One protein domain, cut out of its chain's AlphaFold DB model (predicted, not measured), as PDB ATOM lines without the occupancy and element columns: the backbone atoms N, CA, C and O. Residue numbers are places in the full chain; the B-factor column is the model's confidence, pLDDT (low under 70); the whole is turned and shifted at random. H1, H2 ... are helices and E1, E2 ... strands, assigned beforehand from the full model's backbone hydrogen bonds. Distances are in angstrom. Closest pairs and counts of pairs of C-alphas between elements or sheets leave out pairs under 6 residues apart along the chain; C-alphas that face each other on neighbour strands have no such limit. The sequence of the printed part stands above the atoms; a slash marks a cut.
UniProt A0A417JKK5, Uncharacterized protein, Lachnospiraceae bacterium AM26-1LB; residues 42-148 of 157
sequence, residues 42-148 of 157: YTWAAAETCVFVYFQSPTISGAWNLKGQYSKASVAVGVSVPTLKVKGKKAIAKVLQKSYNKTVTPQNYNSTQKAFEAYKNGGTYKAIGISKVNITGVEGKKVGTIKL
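Overview. This is residues 42 to 148 of the 157 residues of an uncharacterized protein of Lachnospiraceae bacterium AM26-1LB (UniProt A0A417JKK5). Look for a long, twisted ribbon of three staggered strands, E1, E2 and E3, with the small hairpin E5 and E6 packed over part of its length and H1 over E2 towards one end. The two sheets are only partly face to face, a sandwich in which the small one covers a short stretch of the ribbon. The printed part has 107 residues, mostly strand by class, with six named strands and one named helix, H1, which follows E3 and comes before E4 along the chain; in the larger, branched sheet E2 has three neighbours, E1 and E3 antiparallel to it and E4 parallel, and in the smaller sheet E5 and E6 are antiparallel. The whole is an extended rod of 82 by 22 by 19 A, with a radius of gyration of the C-alphas of 22.3 A.

Along the chain. Start with E2, residues 64 to 87, 69.9 A long, which bends by 55 degrees at residue 67. Find C-alpha 42 at (32.379, -2.728, 23.494), where E1, residues 42 to 56, begins its 46.4 A. E3, residues 90 to 104, spans 44.9 A; E4, residues 125 to 127, 6.7 A; H1, residues 112 to 120, 12.3 A. E5, residues 132 to 136, spans 12.7 A, and E6, residues 142 to 147, 14.3 A, ending at C-alpha 147 (43.554, 8.091, 30.904).

Arrangement. E1, E2 and E3 form a meander, each strand the antiparallel neighbour of the one before. On one side of E2 lies E1, with N 47 and O 74 2.8 A apart, within hydrogen-bond range. On the other side lie E3, with N 79 and O 98 at 2.8 A, and parallel E4, with N 69 and O 125 at 2.9 A. H1 is on this sheet, over E2 and along the strands, at a height of 6.9 A; the closest C-alphas of the two are those of Gly 68 and Ala 115, 4.6 A apart. Every O i to N i+4 pair in H1 is within hydrogen-bond range. In the hairpin of E5 and E6, N 133 and O 146 are 2.9 A apart; the closest C-alphas of E2 and E5 are those of Val 77 and Ile 135, 7.5 A apart.

Size, cuts and confidence. The C-alphas farthest apart are those of Thr 59 and Gly 88, at 82.5 A. The printed part has no cut and no long link. In this model, pLDDT is under 70 at residues 83 to 94 and 128 to 129.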
ATOM      1  N   TYR A  42      32.383  -4.126  23.092       84.00
ATOM      2  CA  TYR A  42      32.379  -2.728  23.494       84.00
ATOM      3  C   TYR A  42      33.457  -2.003  22.700       84.00
ATOM      4  O   TYR A  42      34.613  -2.421  22.693       84.00
ATOM      5  N   THR A  43      33.082  -0.907  22.055       86.25
ATOM      6  CA  THR A  43      34.012  -0.021  21.358       86.25
ATOM      7  C   THR A  43      33.824   1.369  21.925       86.25
ATOM      8  O   THR A  43      32.696   1.838  22.063       86.25
ATOM      9  N   TRP A  44      34.916   2.032  22.285       86.75
ATOM     10  CA  TRP A  44      34.860   3.377  22.837       86.75
ATOM     11  C   TRP A  44      35.944   4.257  22.238       86.75
ATOM     12  O   TRP A  44      37.035   3.792  21.912       86.75
ATOM     13  N   ALA A  45      35.638   5.543  22.144       83.88
ATOM     14  CA  ALA A  45      36.582   6.589  21.793       83.88
ATOM     15  C   ALA A  45      36.441   7.734  22.795       83.88
ATOM     16  O   ALA A  45      35.335   8.037  23.249       83.88
ATOM     17  N   ALA A  46      37.563   8.366  23.133       84.88
ATOM     18  CA  ALA A  46      37.575   9.593  23.910       84.88
ATOM     19  C   ALA A  46      38.337  10.680  23.172       84.88
ATOM     20  O   ALA A  46      39.373  10.417  22.567       84.88
ATOM     21  N   ALA A  47      37.831  11.898  23.288       85.25
ATOM     22  CA  ALA A  47      38.508  13.104  22.865       85.25
ATOM     23  C   ALA A  47      38.741  13.986  24.089       85.25
ATOM     24  O   ALA A  47      37.804  14.295  24.832       85.25
ATOM     25  N   GLU A  48      39.989  14.394  24.285       86.62
ATOM     26  CA  GLU A  48      40.339  15.466  25.204       86.62
ATOM     27  C   GLU A  48      40.348  16.791  24.440       86.62
ATOM     28  O   GLU A  48      40.846  16.875  23.320       86.62
ATOM     29  N   THR A  49      39.768  17.834  25.026       87.69
ATOM     30  CA  THR A  49      39.820  19.187  24.471       87.69
ATOM     31  C   THR A  49      40.392  20.131  25.509       87.69
ATOM     32  O   THR A  49      39.764  20.389  26.543       87.69
ATOM     33  N   CYS A  50      41.563  20.676  25.204       88.06
ATOM     34  CA  CYS A  50      42.281  21.590  26.075       88.06
ATOM     35  C   CYS A  50      42.125  23.037  25.598       88.06
ATOM     36  O   CYS A  50      42.084  23.302  24.400       88.06
ATOM     37  N   VAL A  51      42.055  23.971  26.543       89.31
ATOM     38  CA  VAL A  51      42.103  25.412  26.279       89.31
ATOM     39  C   VAL A  51      43.195  26.028  27.139       89.31
ATOM     40  O   VAL A  51      43.298  25.732  28.331       89.31
ATOM     41  N   PHE A  52      43.980  26.907  26.527       89.38
ATOM     42  CA  PHE A  52      45.078  27.620  27.161       89.38
ATOM     43  C   PHE A  52      44.869  29.122  26.971       89.38
ATOM     44  O   PHE A  52      44.668  29.584  25.851       89.38
ATOM     45  N   VAL A  53      44.894  29.878  28.067       90.19
ATOM     46  CA  VAL A  53      44.711  31.335  28.064       90.19
ATOM     47  C   VAL A  53      46.024  31.992  28.446       90.19
ATOM     48  O   VAL A  53      46.571  31.717  29.520       90.19
ATOM     49  N   TYR A  54      46.498  32.880  27.577       89.38
ATOM     50  CA  TYR A  54      47.748  33.605  27.746       89.38
ATOM     51  C   TYR A  54      47.483  35.091  27.969       89.38
ATOM     52  O   TYR A  54      46.637  35.683  27.304       89.38
ATOM     53  N   PHE A  55      48.239  35.692  28.884       87.81
ATOM     54  CA  PHE A  55      48.284  37.141  29.072       87.81
ATOM     55  C   PHE A  55      49.700  37.630  28.814       87.81
ATOM     56  O   PHE A  55      50.666  36.942  29.154       87.81
ATOM     57  N   GLN A  56      49.821  38.818  28.234       88.31
ATOM     58  CA  GLN A  56      51.116  39.449  28.039       88.31
ATOM     59  C   GLN A  56      51.807  39.657  29.391       88.31
ATOM     60  O   GLN A  56      51.172  40.006  30.390       88.31
ATOM     61  N   SER A  57      53.107  39.391  29.436       83.31
ATOM     62  CA  SER A  57      53.898  39.589  30.637       83.31
ATOM     63  C   SER A  57      54.029  41.084  30.933       83.31
ATOM     64  O   SER A  57      54.471  41.829  30.059       83.31
ATOM     65  N   PRO A  58      53.698  41.538  32.154       81.56
ATOM     66  CA  PRO A  58      53.891  42.935  32.534       81.56
ATOM     67  C   PRO A  58      55.369  43.267  32.785       81.56
ATOM     68  O   PRO A  58      55.729  44.437  32.825       81.56
ATOM     69  N   THR A  59      56.226  42.255  32.967       83.62
ATOM     70  CA  THR A  59      57.645  42.421  33.325       83.62
ATOM     71  C   THR A  59      58.607  42.169  32.168       83.62
ATOM     72  O   THR A  59      59.744  42.625  32.218       83.62
ATOM     73  N   ILE A  60      58.181  41.443  31.131       84.44
ATOM     74  CA  ILE A  60      59.029  41.082  29.991       84.44
ATOM     75  C   ILE A  60      58.277  41.438  28.712       84.44
ATOM     76  O   ILE A  60      57.304  40.776  28.349       84.44
ATOM     77  N   SER A  61      58.733  42.484  28.023       86.31
ATOM     78  CA  SER A  61      58.138  42.907  26.754       86.31
ATOM     79  C   SER A  61      58.171  41.766  25.731       86.31
ATOM     80  O   SER A  61      59.180  41.081  25.583       86.31
ATOM     81  N   GLY A  62      57.045  41.529  25.056       83.19
ATOM     82  CA  GLY A  62      56.882  40.459  24.065       83.19
ATOM     83  C   GLY A  62      56.650  39.046  24.624       83.19
ATOM     84  O   GLY A  62      56.279  38.159  23.859       83.19
ATOM     85  N   ALA A  63      56.805  38.815  25.933       86.25
ATOM     86  CA  ALA A  63      56.549  37.503  26.528       86.25
ATOM     87  C   ALA A  63      55.060  37.295  26.850       86.25
ATOM     88  O   ALA A  63      54.355  38.226  27.241       86.25
ATOM     89  N   TRP A  64      54.596  36.047  26.753       88.00
ATOM     90  CA  TRP A  64      53.232  35.636  27.087       88.00
ATOM     91  C   TRP A  64      53.251  34.580  28.189       88.00
ATOM     92  O   TRP A  64      53.947  33.574  28.087       88.00
ATOM     93  N   ASN A  65      52.455  34.787  29.234       86.38
ATOM     94  CA  ASN A  65      52.361  33.888  30.376       86.38
ATOM     95  C   ASN A  65      51.064  33.080  30.323       86.38
ATOM     96  O   ASN A  65      49.982  33.648  30.171       86.38
ATOM     97  N   LEU A  66      51.159  31.764  30.528       88.00
ATOM     98  CA  LEU A  66      49.993  30.891  30.669       88.00
ATOM     99  C   LEU A  66      49.282  31.159  32.004       88.00
ATOM    100  O   LEU A  66      49.858  30.958  33.077       88.00
ATOM    101  N   LYS A  67      48.013  31.569  31.954       88.69
ATOM    102  CA  LYS A  67      47.220  31.921  33.148       88.69
ATOM    103  C   LYS A  67      45.882  31.205  33.260       88.69
ATOM    104  O   LYS A  67      45.295  31.209  34.339       88.69
ATOM    105  N   GLY A  68      45.449  30.520  32.208       87.44
ATOM    106  CA  GLY A  68      44.337  29.577  32.269       87.44
ATOM    107  C   GLY A  68      44.693  28.281  31.558       87.44
ATOM    108  O   GLY A  68      45.176  28.318  30.432       87.44
ATOM    109  N   GLN A  69      44.442  27.148  32.204       89.69
ATOM    110  CA  GLN A  69      44.577  25.813  31.631       89.69
ATOM    111  C   GLN A  69      43.304  25.028  31.944       89.69
ATOM    112  O   GLN A  69      42.950  24.834  33.109       89.69
ATOM    113  N   TYR A  70      42.617  24.567  30.906       88.19
ATOM    114  CA  TYR A  70      41.337  23.876  31.027       88.19
ATOM    115  C   TYR A  70      41.368  22.606  30.192       88.19
ATOM    116  O   TYR A  70      41.823  22.649  29.052       88.19
ATOM    117  N   SER A  71      40.830  21.504  30.709       87.62
ATOM    118  CA  SER A  71      40.576  20.299  29.918       87.62
ATOM    119  C   SER A  71      39.134  19.842  30.096       87.62
ATOM    120  O   SER A  71      38.553  19.928  31.176       87.62
ATOM    121  N   LYS A  72      38.523  19.380  29.010       86.69
ATOM    122  CA  LYS A  72      37.263  18.633  29.038       86.69
ATOM    123  C   LYS A  72      37.450  17.340  28.272       86.69
ATOM    124  O   LYS A  72      38.318  17.243  27.408       86.69
ATOM    125  N   ALA A  73      36.598  16.371  28.559       86.25
ATOM    126  CA  ALA A  73      36.641  15.079  27.900       86.25
ATOM    127  C   ALA A  73      35.275  14.737  27.333       86.25
ATOM    128  O   ALA A  73      34.263  14.928  28.005       86.25
ATOM    129  N   SER A  74      35.243  14.202  26.121       86.31
ATOM    130  CA  SER A  74      34.038  13.617  25.538       86.31
ATOM    131  C   SER A  74      34.300  12.161  25.220       86.31
ATOM    132  O   SER A  74      35.352  11.826  24.686       86.31
ATOM    133  N   VAL A  75      33.353  11.299  25.566       85.00
ATOM    134  CA  VAL A  75      33.442   9.860  25.347       85.00
ATOM    135  C   VAL A  75      32.204   9.385  24.615       85.00
ATOM    136  O   VAL A  75      31.085   9.711  25.012       85.00
ATOM    137  N   ALA A  76      32.433   8.580  23.586       84.25
ATOM    138  CA  ALA A  76      31.415   7.847  22.858       84.25
ATOM    139  C   ALA A  76      31.635   6.350  23.073       84.25
ATOM    140  O   ALA A  76      32.763   5.863  22.953       84.25
ATOM    141  N   VAL A  77      30.567   5.620  23.396       83.56
ATOM    142  CA  VAL A  77      30.621   4.171  23.628       83.56
ATOM    143  C   VAL A  77      29.555   3.491  22.792       83.56
ATOM    144  O   VAL A  77      28.375   3.814  22.907       83.56
ATOM    145  N   GLY A  78      29.982   2.534  21.974       84.25
ATOM    146  CA  GLY A  78      29.136   1.602  21.247       84.25
ATOM    147  C   GLY A  78      29.159   0.229  21.911       84.25
ATOM    148  O   GLY A  78      30.214  -0.284  22.286       84.25
ATOM    149  N   VAL A  79      27.982  -0.369  22.050       82.69
ATOM    150  CA  VAL A  79      27.781  -1.700  22.618       82.69
ATOM    151  C   VAL A  79      27.048  -2.550  21.597       82.69
ATOM    152  O   VAL A  79      25.986  -2.146  21.128       82.69
ATOM    153  N   SER A  80      27.576  -3.735  21.301       80.88
ATOM    154  CA  SER A  80      26.891  -4.746  20.494       80.88
ATOM    155  C   SER A  80      26.765  -6.038  21.294       80.88
ATOM    156  O   SER A  80      27.756  -6.714  21.564       80.88
ATOM    157  N   VAL A  81      25.537  -6.384  21.685       75.69
ATOM    158  CA  VAL A  81      25.232  -7.650  22.364       75.69
ATOM    159  C   VAL A  81      24.480  -8.555  21.391       75.69
ATOM    160  O   VAL A  81      23.326  -8.260  21.062       75.69
ATOM    161  N   PRO A  82      25.093  -9.639  20.891       72.00
ATOM    162  CA  PRO A  82      24.369 -10.616  20.098       72.00
ATOM    163  C   PRO A  82      23.320 -11.303  20.976       72.00
ATOM    164  O   PRO A  82      23.579 -11.691  22.106       72.00
ATOM    165  N   THR A  83      22.110 -11.446  20.460       66.81
ATOM    166  CA  THR A  83      21.008 -12.154  21.110       66.81
ATOM    167  C   THR A  83      20.520 -13.240  20.167       66.81
ATOM    168  O   THR A  83      20.318 -13.002  18.975       66.81
ATOM    169  N   LEU A  84      20.336 -14.445  20.695       65.00
ATOM    170  CA  LEU A  84      19.712 -15.539  19.964       65.00
ATOM    171  C   LEU A  84      18.256 -15.621  20.407       65.00
ATOM    172  O   LEU A  84      17.967 -15.943  21.558       65.00
ATOM    173  N   LYS A  85      17.324 -15.320  19.499       58.34
ATOM    174  CA  LYS A  85      15.906 -15.636  19.705       58.34
ATOM    175  C   LYS A  85      15.591 -16.927  18.969       58.34
ATOM    176  O   LYS A  85      15.643 -16.969  17.742       58.34
ATOM    177  N   VAL A  86      15.248 -17.972  19.712       58.25
ATOM    178  CA  VAL A  86      14.802 -19.240  19.128       58.25
ATOM    179  C   VAL A  86      13.278 -19.216  19.034       58.25
ATOM    180  O   VAL A  86      12.595 -19.107  20.051       58.25
ATOM    181  N   LYS A  87      12.732 -19.307  17.817       54.44
ATOM    182  CA  LYS A  87      11.287 -19.475  17.579       54.44
ATOM    183  C   LYS A  87      11.095 -20.609  16.572       54.44
ATOM    184  O   LYS A  87      11.535 -20.504  15.433       54.44
ATOM    185  N   GLY A  88      10.467 -21.709  16.996       57.66
ATOM    186  CA  GLY A  88      10.121 -22.836  16.116       57.66
ATOM    187  C   GLY A  88      11.315 -23.538  15.454       57.66
ATOM    188  O   GLY A  88      11.390 -23.586  14.232       57.66
ATOM    189  N   LYS A  89      12.260 -24.070  16.247       58.09
ATOM    190  CA  LYS A  89      13.496 -24.759  15.791       58.09
ATOM    191  C   LYS A  89      14.441 -23.930  14.898       58.09
ATOM    192  O   LYS A  89      15.478 -24.438  14.490       58.09
ATOM    193  N   LYS A  90      14.133 -22.658  14.627       55.56
ATOM    194  CA  LYS A  90      14.995 -21.714  13.907       55.56
ATOM    195  C   LYS A  90      15.542 -20.677  14.890       55.56
ATOM    196  O   LYS A  90      14.779 -20.060  15.639       55.56
ATOM    197  N   ALA A  91      16.861 -20.506  14.911       62.38
ATOM    198  CA  ALA A  91      17.522 -19.447  15.664       62.38
ATOM    199  C   ALA A  91      17.624 -18.191  14.790       62.38
ATOM    200  O   ALA A  91      18.133 -18.251  13.673       62.38
ATOM    201  N   ILE A  92      17.137 -17.056  15.291       60.91
ATOM    202  CA  ILE A  92      17.330 -15.743  14.674       60.91
ATOM    203  C   ILE A  92      18.405 -15.022  15.486       60.91
ATOM    204  O   ILE A  92      18.196 -14.713  16.664       60.91
ATOM    205  N   ALA A  93      19.554 -14.761  14.862       64.06
ATOM    206  CA  ALA A  93      20.592 -13.918  15.439       64.06
ATOM    207  C   ALA A  93      20.179 -12.447  15.300       64.06
ATOM    208  O   ALA A  93      19.995 -11.943  14.194       64.06
ATOM    209  N   LYS A  94      20.009 -11.753  16.426       67.31
ATOM    210  CA  LYS A  94      19.720 -10.316  16.474       67.31
ATOM    211  C   LYS A  94      20.785  -9.629  17.311       67.31
ATOM    212  O   LYS A  94      21.009 -10.028  18.445       67.31
ATOM    213  N   VAL A  95      21.402  -8.569  16.806       71.25
ATOM    214  CA  VAL A  95      22.341  -7.766  17.600       71.25
ATOM    215  C   VAL A  95      21.581  -6.616  18.252       71.25
ATOM    216  O   VAL A  95      20.914  -5.834  17.577       71.25
ATOM    217  N   LEU A  96      21.653  -6.523  19.579       72.44
ATOM    218  CA  LEU A  96      21.241  -5.336  20.312       72.44
ATOM    219  C   LEU A  96      22.393  -4.333  20.257       72.44
ATOM    220  O   LEU A  96      23.436  -4.562  20.869       72.44
ATOM    221  N   GLN A  97      22.188  -3.231  19.544       76.81
ATOM    222  CA  GLN A  97      23.123  -2.116  19.533       76.81
ATOM    223  C   GLN A  97      22.633  -1.015  20.468       76.81
ATOM    224  O   GLN A  97      21.456  -0.652  20.462       76.81
ATOM    225  N   LYS A  98      23.536  -0.499  21.295       76.88
ATOM    226  CA  LYS A  98      23.305   0.687  22.123       76.88
ATOM    227  C   LYS A  98      24.503   1.608  21.984       76.88
ATOM    228  O   LYS A  98      25.637   1.142  21.960       76.88
ATOM    229  N   SER A  99      24.247   2.906  21.941       80.62
ATOM    230  CA  SER A  99      25.293   3.918  21.995       80.62
ATOM    231  C   SER A  99      24.932   4.984  23.006       80.62
ATOM    232  O   SER A  99      23.760   5.336  23.146       80.62
ATOM    233  N   TYR A 100      25.932   5.524  23.683       79.94
ATOM    234  CA  TYR A 100      25.754   6.714  24.500       79.94
ATOM    235  C   TYR A 100      26.994   7.600  24.417       79.94
ATOM    236  O   TYR A 100      28.109   7.125  24.195       79.94
ATOM    237  N   ASN A 101      26.767   8.895  24.619       82.06
ATOM    238  CA  ASN A 101      27.803   9.913  24.639       82.06
ATOM    239  C   ASN A 101      27.773  10.621  25.988       82.06
ATOM    240  O   ASN A 101      26.702  10.914  26.521       82.06
ATOM    241  N   LYS A 102      28.949  10.904  26.539       80.44
ATOM    242  CA  LYS A 102      29.087  11.691  27.760       80.44
ATOM    243  C   LYS A 102      30.219  12.684  27.597       80.44
ATOM    244  O   LYS A 102      31.344  12.299  27.293       80.44
ATOM    245  N   THR A 103      29.925  13.943  27.877       83.44
ATOM    246  CA  THR A 103      30.944  14.974  28.040       83.44
ATOM    247  C   THR A 103      31.081  15.287  29.519       83.44
ATOM    248  O   THR A 103      30.091  15.461  30.228       83.44
ATOM    249  N   VAL A 104      32.319  15.318  29.994       83.00
ATOM    250  CA  VAL A 104      32.668  15.754  31.339       83.00
ATOM    251  C   VAL A 104      33.374  17.092  31.187       83.00
ATOM    252  O   VAL A 104      34.423  17.182  30.546       83.00
ATOM    253  N   THR A 105      32.768  18.128  31.757       86.69
ATOM    254  CA  THR A 105      33.271  19.501  31.723       86.69
ATOM    255  C   THR A 105      33.496  19.951  33.165       86.69
ATOM    256  O   THR A 105      32.553  19.886  33.957       86.69
ATOM    257  N   PRO A 106      34.712  20.371  33.545       83.19
ATOM    258  CA  PRO A 106      34.969  20.869  34.888       83.19
ATOM    259  C   PRO A 106      34.289  22.225  35.108       83.19
ATOM    260  O   PRO A 106      33.999  22.965  34.164       83.19
ATOM    261  N   GLN A 107      34.055  22.572  36.373       83.88
ATOM    262  CA  GLN A 107      33.499  23.875  36.729       83.88
ATOM    263  C   GLN A 107      34.421  25.005  36.242       83.88
ATOM    264  O   GLN A 107      35.644  24.895  36.315       83.88
ATOM    265  N   ASN A 108      33.827  26.095  35.747       87.94
ATOM    266  CA  ASN A 108      34.534  27.252  35.179       87.94
ATOM    267  C   ASN A 108      35.433  26.921  33.971       87.94
ATOM    268  O   ASN A 108      36.387  27.655  33.699       87.94
ATOM    269  N   TYR A 109      35.144  25.836  33.240       86.38
ATOM    270  CA  TYR A 109      35.814  25.537  31.975       86.38
ATOM    271  C   TYR A 109      35.770  26.748  31.035       86.38
ATOM    272  O   TYR A 109      34.711  27.340  30.838       86.38
ATOM    273  N   ASN A 110      36.919  27.099  30.454       87.06
ATOM    274  CA  ASN A 110      37.074  28.229  29.536       87.06
ATOM    275  C   ASN A 110      36.675  29.605  30.128       87.06
ATOM    276  O   ASN A 110      36.300  30.519  29.399       87.06
ATOM    277  N   SER A 111      36.727  29.777  31.455       89.75
ATOM    278  CA  SER A 111      36.414  31.065  32.088       89.75
ATOM    279  C   SER A 111      37.612  32.018  32.057       89.75
ATOM    280  O   SER A 111      38.505  31.930  32.905       89.75
ATOM    281  N   THR A 112      37.598  32.985  31.135       87.25
ATOM    282  CA  THR A 112      38.610  34.056  31.074       87.25
ATOM    283  C   THR A 112      38.658  34.879  32.360       87.25
ATOM    284  O   THR A 112      39.737  35.276  32.789       87.25
ATOM    285  N   GLN A 113      37.515  35.079  33.027       90.44
ATOM    286  CA  GLN A 113      37.463  35.774  34.314       90.44
ATOM    287  C   GLN A 113      38.318  35.062  35.371       90.44
ATOM    288  O   GLN A 113      39.134  35.706  36.025       90.44
ATOM    289  N   LYS A 114      38.206  33.730  35.498       91.19
ATOM    290  CA  LYS A 114      39.046  32.960  36.429       91.19
ATOM    291  C   LYS A 114      40.526  32.991  36.059       91.19
ATOM    292  O   LYS A 114      41.363  33.099  36.953       91.19
ATOM    293  N   ALA A 115      40.854  32.954  34.767       88.44
ATOM    294  CA  ALA A 115      42.236  33.130  34.319       88.44
ATOM    295  C   ALA A 115      42.783  34.518  34.695       88.44
ATOM    296  O   ALA A 115      43.926  34.631  35.134       88.44
ATOM    297  N   PHE A 116      41.965  35.565  34.573       88.31
ATOM    298  CA  PHE A 116      42.348  36.932  34.917       88.31
ATOM    299  C   PHE A 116      42.479  37.154  36.431       88.31
ATOM    300  O   PHE A 116      43.432  37.788  36.876       88.31
ATOM    301  N   GLU A 117      41.573  36.595  37.239       91.06
ATOM    302  CA  GLU A 117      41.694  36.582  38.705       91.06
ATOM    303  C   GLU A 117      43.008  35.910  39.137       91.06
ATOM    304  O   GLU A 117      43.756  36.463  39.942       91.06
ATOM    305  N   ALA A 118      43.344  34.759  38.544       88.44
ATOM    306  CA  ALA A 118      44.617  34.089  38.801       88.44
ATOM    307  C   ALA A 118      45.824  34.917  38.333       88.44
ATOM    308  O   ALA A 118      46.826  34.969  39.041       88.44
ATOM    309  N   TYR A 119      45.720  35.598  37.187       87.00
ATOM    310  CA  TYR A 119      46.750  36.511  36.690       87.00
ATOM    311  C   TYR A 119      47.048  37.648  37.670       87.00
ATOM    312  O   TYR A 119      48.218  37.856  37.993       87.00
ATOM    313  N   LYS A 120      46.018  38.322  38.205       88.12
ATOM    314  CA  LYS A 120      46.191  39.374  39.223       88.12
ATOM    315  C   LYS A 120      46.890  38.861  40.481       88.12
ATOM    316  O   LYS A 120      47.704  39.569  41.057       88.12
ATOM    317  N   ASN A 121      46.605  37.618  40.861       87.75
ATOM    318  CA  ASN A 121      47.190  36.971  42.033       87.75
ATOM    319  C   ASN A 121      48.549  36.297  41.740       87.75
ATOM    320  O   ASN A 121      49.046  35.537  42.565       87.75
ATOM    321  N   GLY A 122      49.131  36.508  40.552       83.06
ATOM    322  CA  GLY A 122      50.419  35.934  40.146       83.06
ATOM    323  C   GLY A 122      50.386  34.453  39.738       83.06
ATOM    324  O   GLY A 122      51.363  33.955  39.179       83.06
ATOM    325  N   GLY A 123      49.266  33.754  39.922       88.56
ATOM    326  CA  GLY A 123      49.116  32.319  39.660       88.56
ATOM    327  C   GLY A 123      48.626  31.961  38.252       88.56
ATOM    328  O   GLY A 123      48.631  32.783  37.338       88.56
ATOM    329  N   THR A 124      48.187  30.708  38.097       88.06
ATOM    330  CA  THR A 124      47.554  30.153  36.887       88.06
ATOM    331  C   THR A 124      46.316  29.377  37.317       88.06
ATOM    332  O   THR A 124      46.407  28.495  38.173       88.06
ATOM    333  N   TYR A 125      45.160  29.679  36.730       89.25
ATOM    334  CA  TYR A 125      43.947  28.918  36.994       89.25
ATOM    335  C   TYR A 125      43.978  27.591  36.234       89.25
ATOM    336  O   TYR A 125      44.194  27.566  35.021       89.25
ATOM    337  N   LYS A 126      43.755  26.488  36.949       87.50
ATOM    338  CA  LYS A 126      43.799  25.128  36.408       87.50
ATOM    339  C   LYS A 126      42.463  24.432  36.645       87.50
ATOM    340  O   LYS A 126      42.160  24.040  37.766       87.50
ATOM    341  N   ALA A 127      41.689  24.241  35.582       82.06
ATOM    342  CA  ALA A 127      40.502  23.386  35.566       82.06
ATOM    343  C   ALA A 127      40.799  22.118  34.753       82.06
ATOM    344  O   ALA A 127      40.190  21.841  33.722       82.06
ATOM    345  N   ILE A 128      41.788  21.367  35.228       69.25
ATOM    346  CA  ILE A 128      42.220  20.055  34.727       69.25
ATOM    347  C   ILE A 128      41.739  19.007  35.736       69.25
ATOM    348  O   ILE A 128      42.509  18.403  36.473       69.25
ATOM    349  N   GLY A 129      40.416  18.895  35.868       65.81
ATOM    350  CA  GLY A 129      39.776  18.063  36.895       65.81
ATOM    351  C   GLY A 129      39.543  16.612  36.473       65.81
ATOM    352  O   GLY A 129      39.080  15.804  37.275       65.81
ATOM    353  N   ILE A 130      39.821  16.271  35.214       70.94
ATOM    354  CA  ILE A 130      39.465  14.976  34.639       70.94
ATOM    355  C   ILE A 130      40.764  14.298  34.217       70.94
ATOM    356  O   ILE A 130      41.323  14.588  33.170       70.94
ATOM    357  N   SER A 131      41.274  13.398  35.051       75.62
ATOM    358  CA  SER A 131      42.457  12.589  34.722       75.62
ATOM    359  C   SER A 131      42.089  11.266  34.057       75.62
ATOM    360  O   SER A 131      42.897  10.652  33.357       75.62
ATOM    361  N   LYS A 132      40.861  10.799  34.298       81.44
ATOM    362  CA  LYS A 132      40.363   9.504  33.845       81.44
ATOM    363  C   LYS A 132      38.880   9.591  33.525       81.44
ATOM    364  O   LYS A 132      38.123  10.218  34.264       81.44
ATOM    365  N   VAL A 133      38.461   8.880  32.485       80.81
ATOM    366  CA  VAL A 133      37.044   8.634  32.206       80.81
ATOM    367  C   VAL A 133      36.763   7.143  32.330       80.81
ATOM    368  O   VAL A 133      37.398   6.320  31.670       80.81
ATOM    369  N   ASN A 134      35.822   6.789  33.206       83.69
ATOM    370  CA  ASN A 134      35.338   5.418  33.330       83.69
ATOM    371  C   ASN A 134      34.364   5.117  32.189       83.69
ATOM    372  O   ASN A 134      33.423   5.878  31.957       83.69
ATOM    373  N   ILE A 135      34.573   3.987  31.521       81.62
ATOM    374  CA  ILE A 135      33.686   3.470  30.483       81.62
ATOM    375  C   ILE A 135      32.733   2.478  31.139       81.62
ATOM    376  O   ILE A 135      33.179   1.511  31.762       81.62
ATOM    377  N   THR A 136      31.430   2.720  31.021       80.75
ATOM    378  CA  THR A 136      30.384   1.893  31.636       80.75
ATOM    379  C   THR A 136      29.647   1.071  30.579       80.75
ATOM    380  O   THR A 136      29.051   1.601  29.652       80.75
ATOM    381  N   GLY A 137      29.685  -0.245  30.678       72.00
ATOM    382  CA  GLY A 137      28.920  -1.138  29.825       72.00
ATOM    383  C   GLY A 137      27.440  -1.196  30.199       72.00
ATOM    384  O   GLY A 137      26.886  -0.312  30.858       72.00
ATOM    385  N   VAL A 138      26.793  -2.276  29.763       72.12
ATOM    386  CA  VAL A 138      25.394  -2.571  30.101       72.12
ATOM    387  C   VAL A 138      25.229  -2.613  31.628       72.12
ATOM    388  O   VAL A 138      26.135  -3.047  32.339       72.12
ATOM    389  N   GLU A 139      24.092  -2.113  32.130       71.94
ATOM    390  CA  GLU A 139      23.771  -2.043  33.572       71.94
ATOM    391  C   GLU A 139      24.755  -1.205  34.411       71.94
ATOM    392  O   GLU A 139      24.860  -1.376  35.621       71.94
ATOM    393  N   GLY A 140      25.502  -0.287  33.787       70.50
ATOM    394  CA  GLY A 140      26.417   0.608  34.501       70.50
ATOM    395  C   GLY A 140      27.718  -0.053  34.962       70.50
ATOM    396  O   GLY A 140      28.541   0.601  35.604       70.50
ATOM    397  N   LYS A 141      27.957  -1.325  34.610       79.25
ATOM    398  CA  LYS A 141      29.196  -2.031  34.964       79.25
ATOM    399  C   LYS A 141      30.395  -1.369  34.303       79.25
ATOM    400  O   LYS A 141      30.390  -1.133  33.103       79.25
ATOM    401  N   LYS A 142      31.459  -1.096  35.052       85.00
ATOM    402  CA  LYS A 142      32.697  -0.563  34.475       85.00
ATOM    403  C   LYS A 142      33.350  -1.609  33.563       85.00
ATOM    404  O   LYS A 142      33.656  -2.705  34.018       85.00
ATOM    405  N   VAL A 143      33.590  -1.254  32.303       84.81
ATOM    406  CA  VAL A 143      34.240  -2.122  31.296       84.81
ATOM    407  C   VAL A 143      35.631  -1.635  30.901       84.81
ATOM    408  O   VAL A 143      36.417  -2.392  30.345       84.81
ATOM    409  N   GLY A 144      35.959  -0.379  31.206       84.44
ATOM    410  CA  GLY A 144      37.247   0.202  30.850       84.44
ATOM    411  C   GLY A 144      37.506   1.534  31.537       84.44
ATOM    412  O   GLY A 144      36.644   2.097  32.217       84.44
ATOM    413  N   THR A 145      38.727   2.036  31.378       85.69
ATOM    414  CA  THR A 145      39.115   3.389  31.794       85.69
ATOM    415  C   THR A 145      40.020   3.979  30.733       85.69
ATOM    416  O   THR A 145      40.962   3.316  30.308       85.69
ATOM    417  N   ILE A 146      39.778   5.228  30.362       83.50
ATOM    418  CA  ILE A 146      40.682   5.992  29.506       83.50
ATOM    419  C   ILE A 146      41.407   7.001  30.388       83.50
ATOM    420  O   ILE A 146      40.763   7.718  31.157       83.50
ATOM    421  N   LYS A 147      42.739   7.029  30.306       84.62
ATOM    422  CA  LYS A 147      43.554   8.091  30.904       84.62
ATOM    423  C   LYS A 147      43.635   9.247  29.913       84.62
ATOM    424  O   LYS A 147      43.869   9.013  28.733       84.62
ATOM    425  N   LEU A 148      43.422  10.458  30.408       82.44
ATOM    426  CA  LEU A 148      43.561  11.688  29.633       82.44
ATOM    427  C   LEU A 148      44.986  12.216  29.789       82.44
ATOM    428  O   LEU A 148      45.582  12.036  30.857       82.44
TER     429      LEU A 148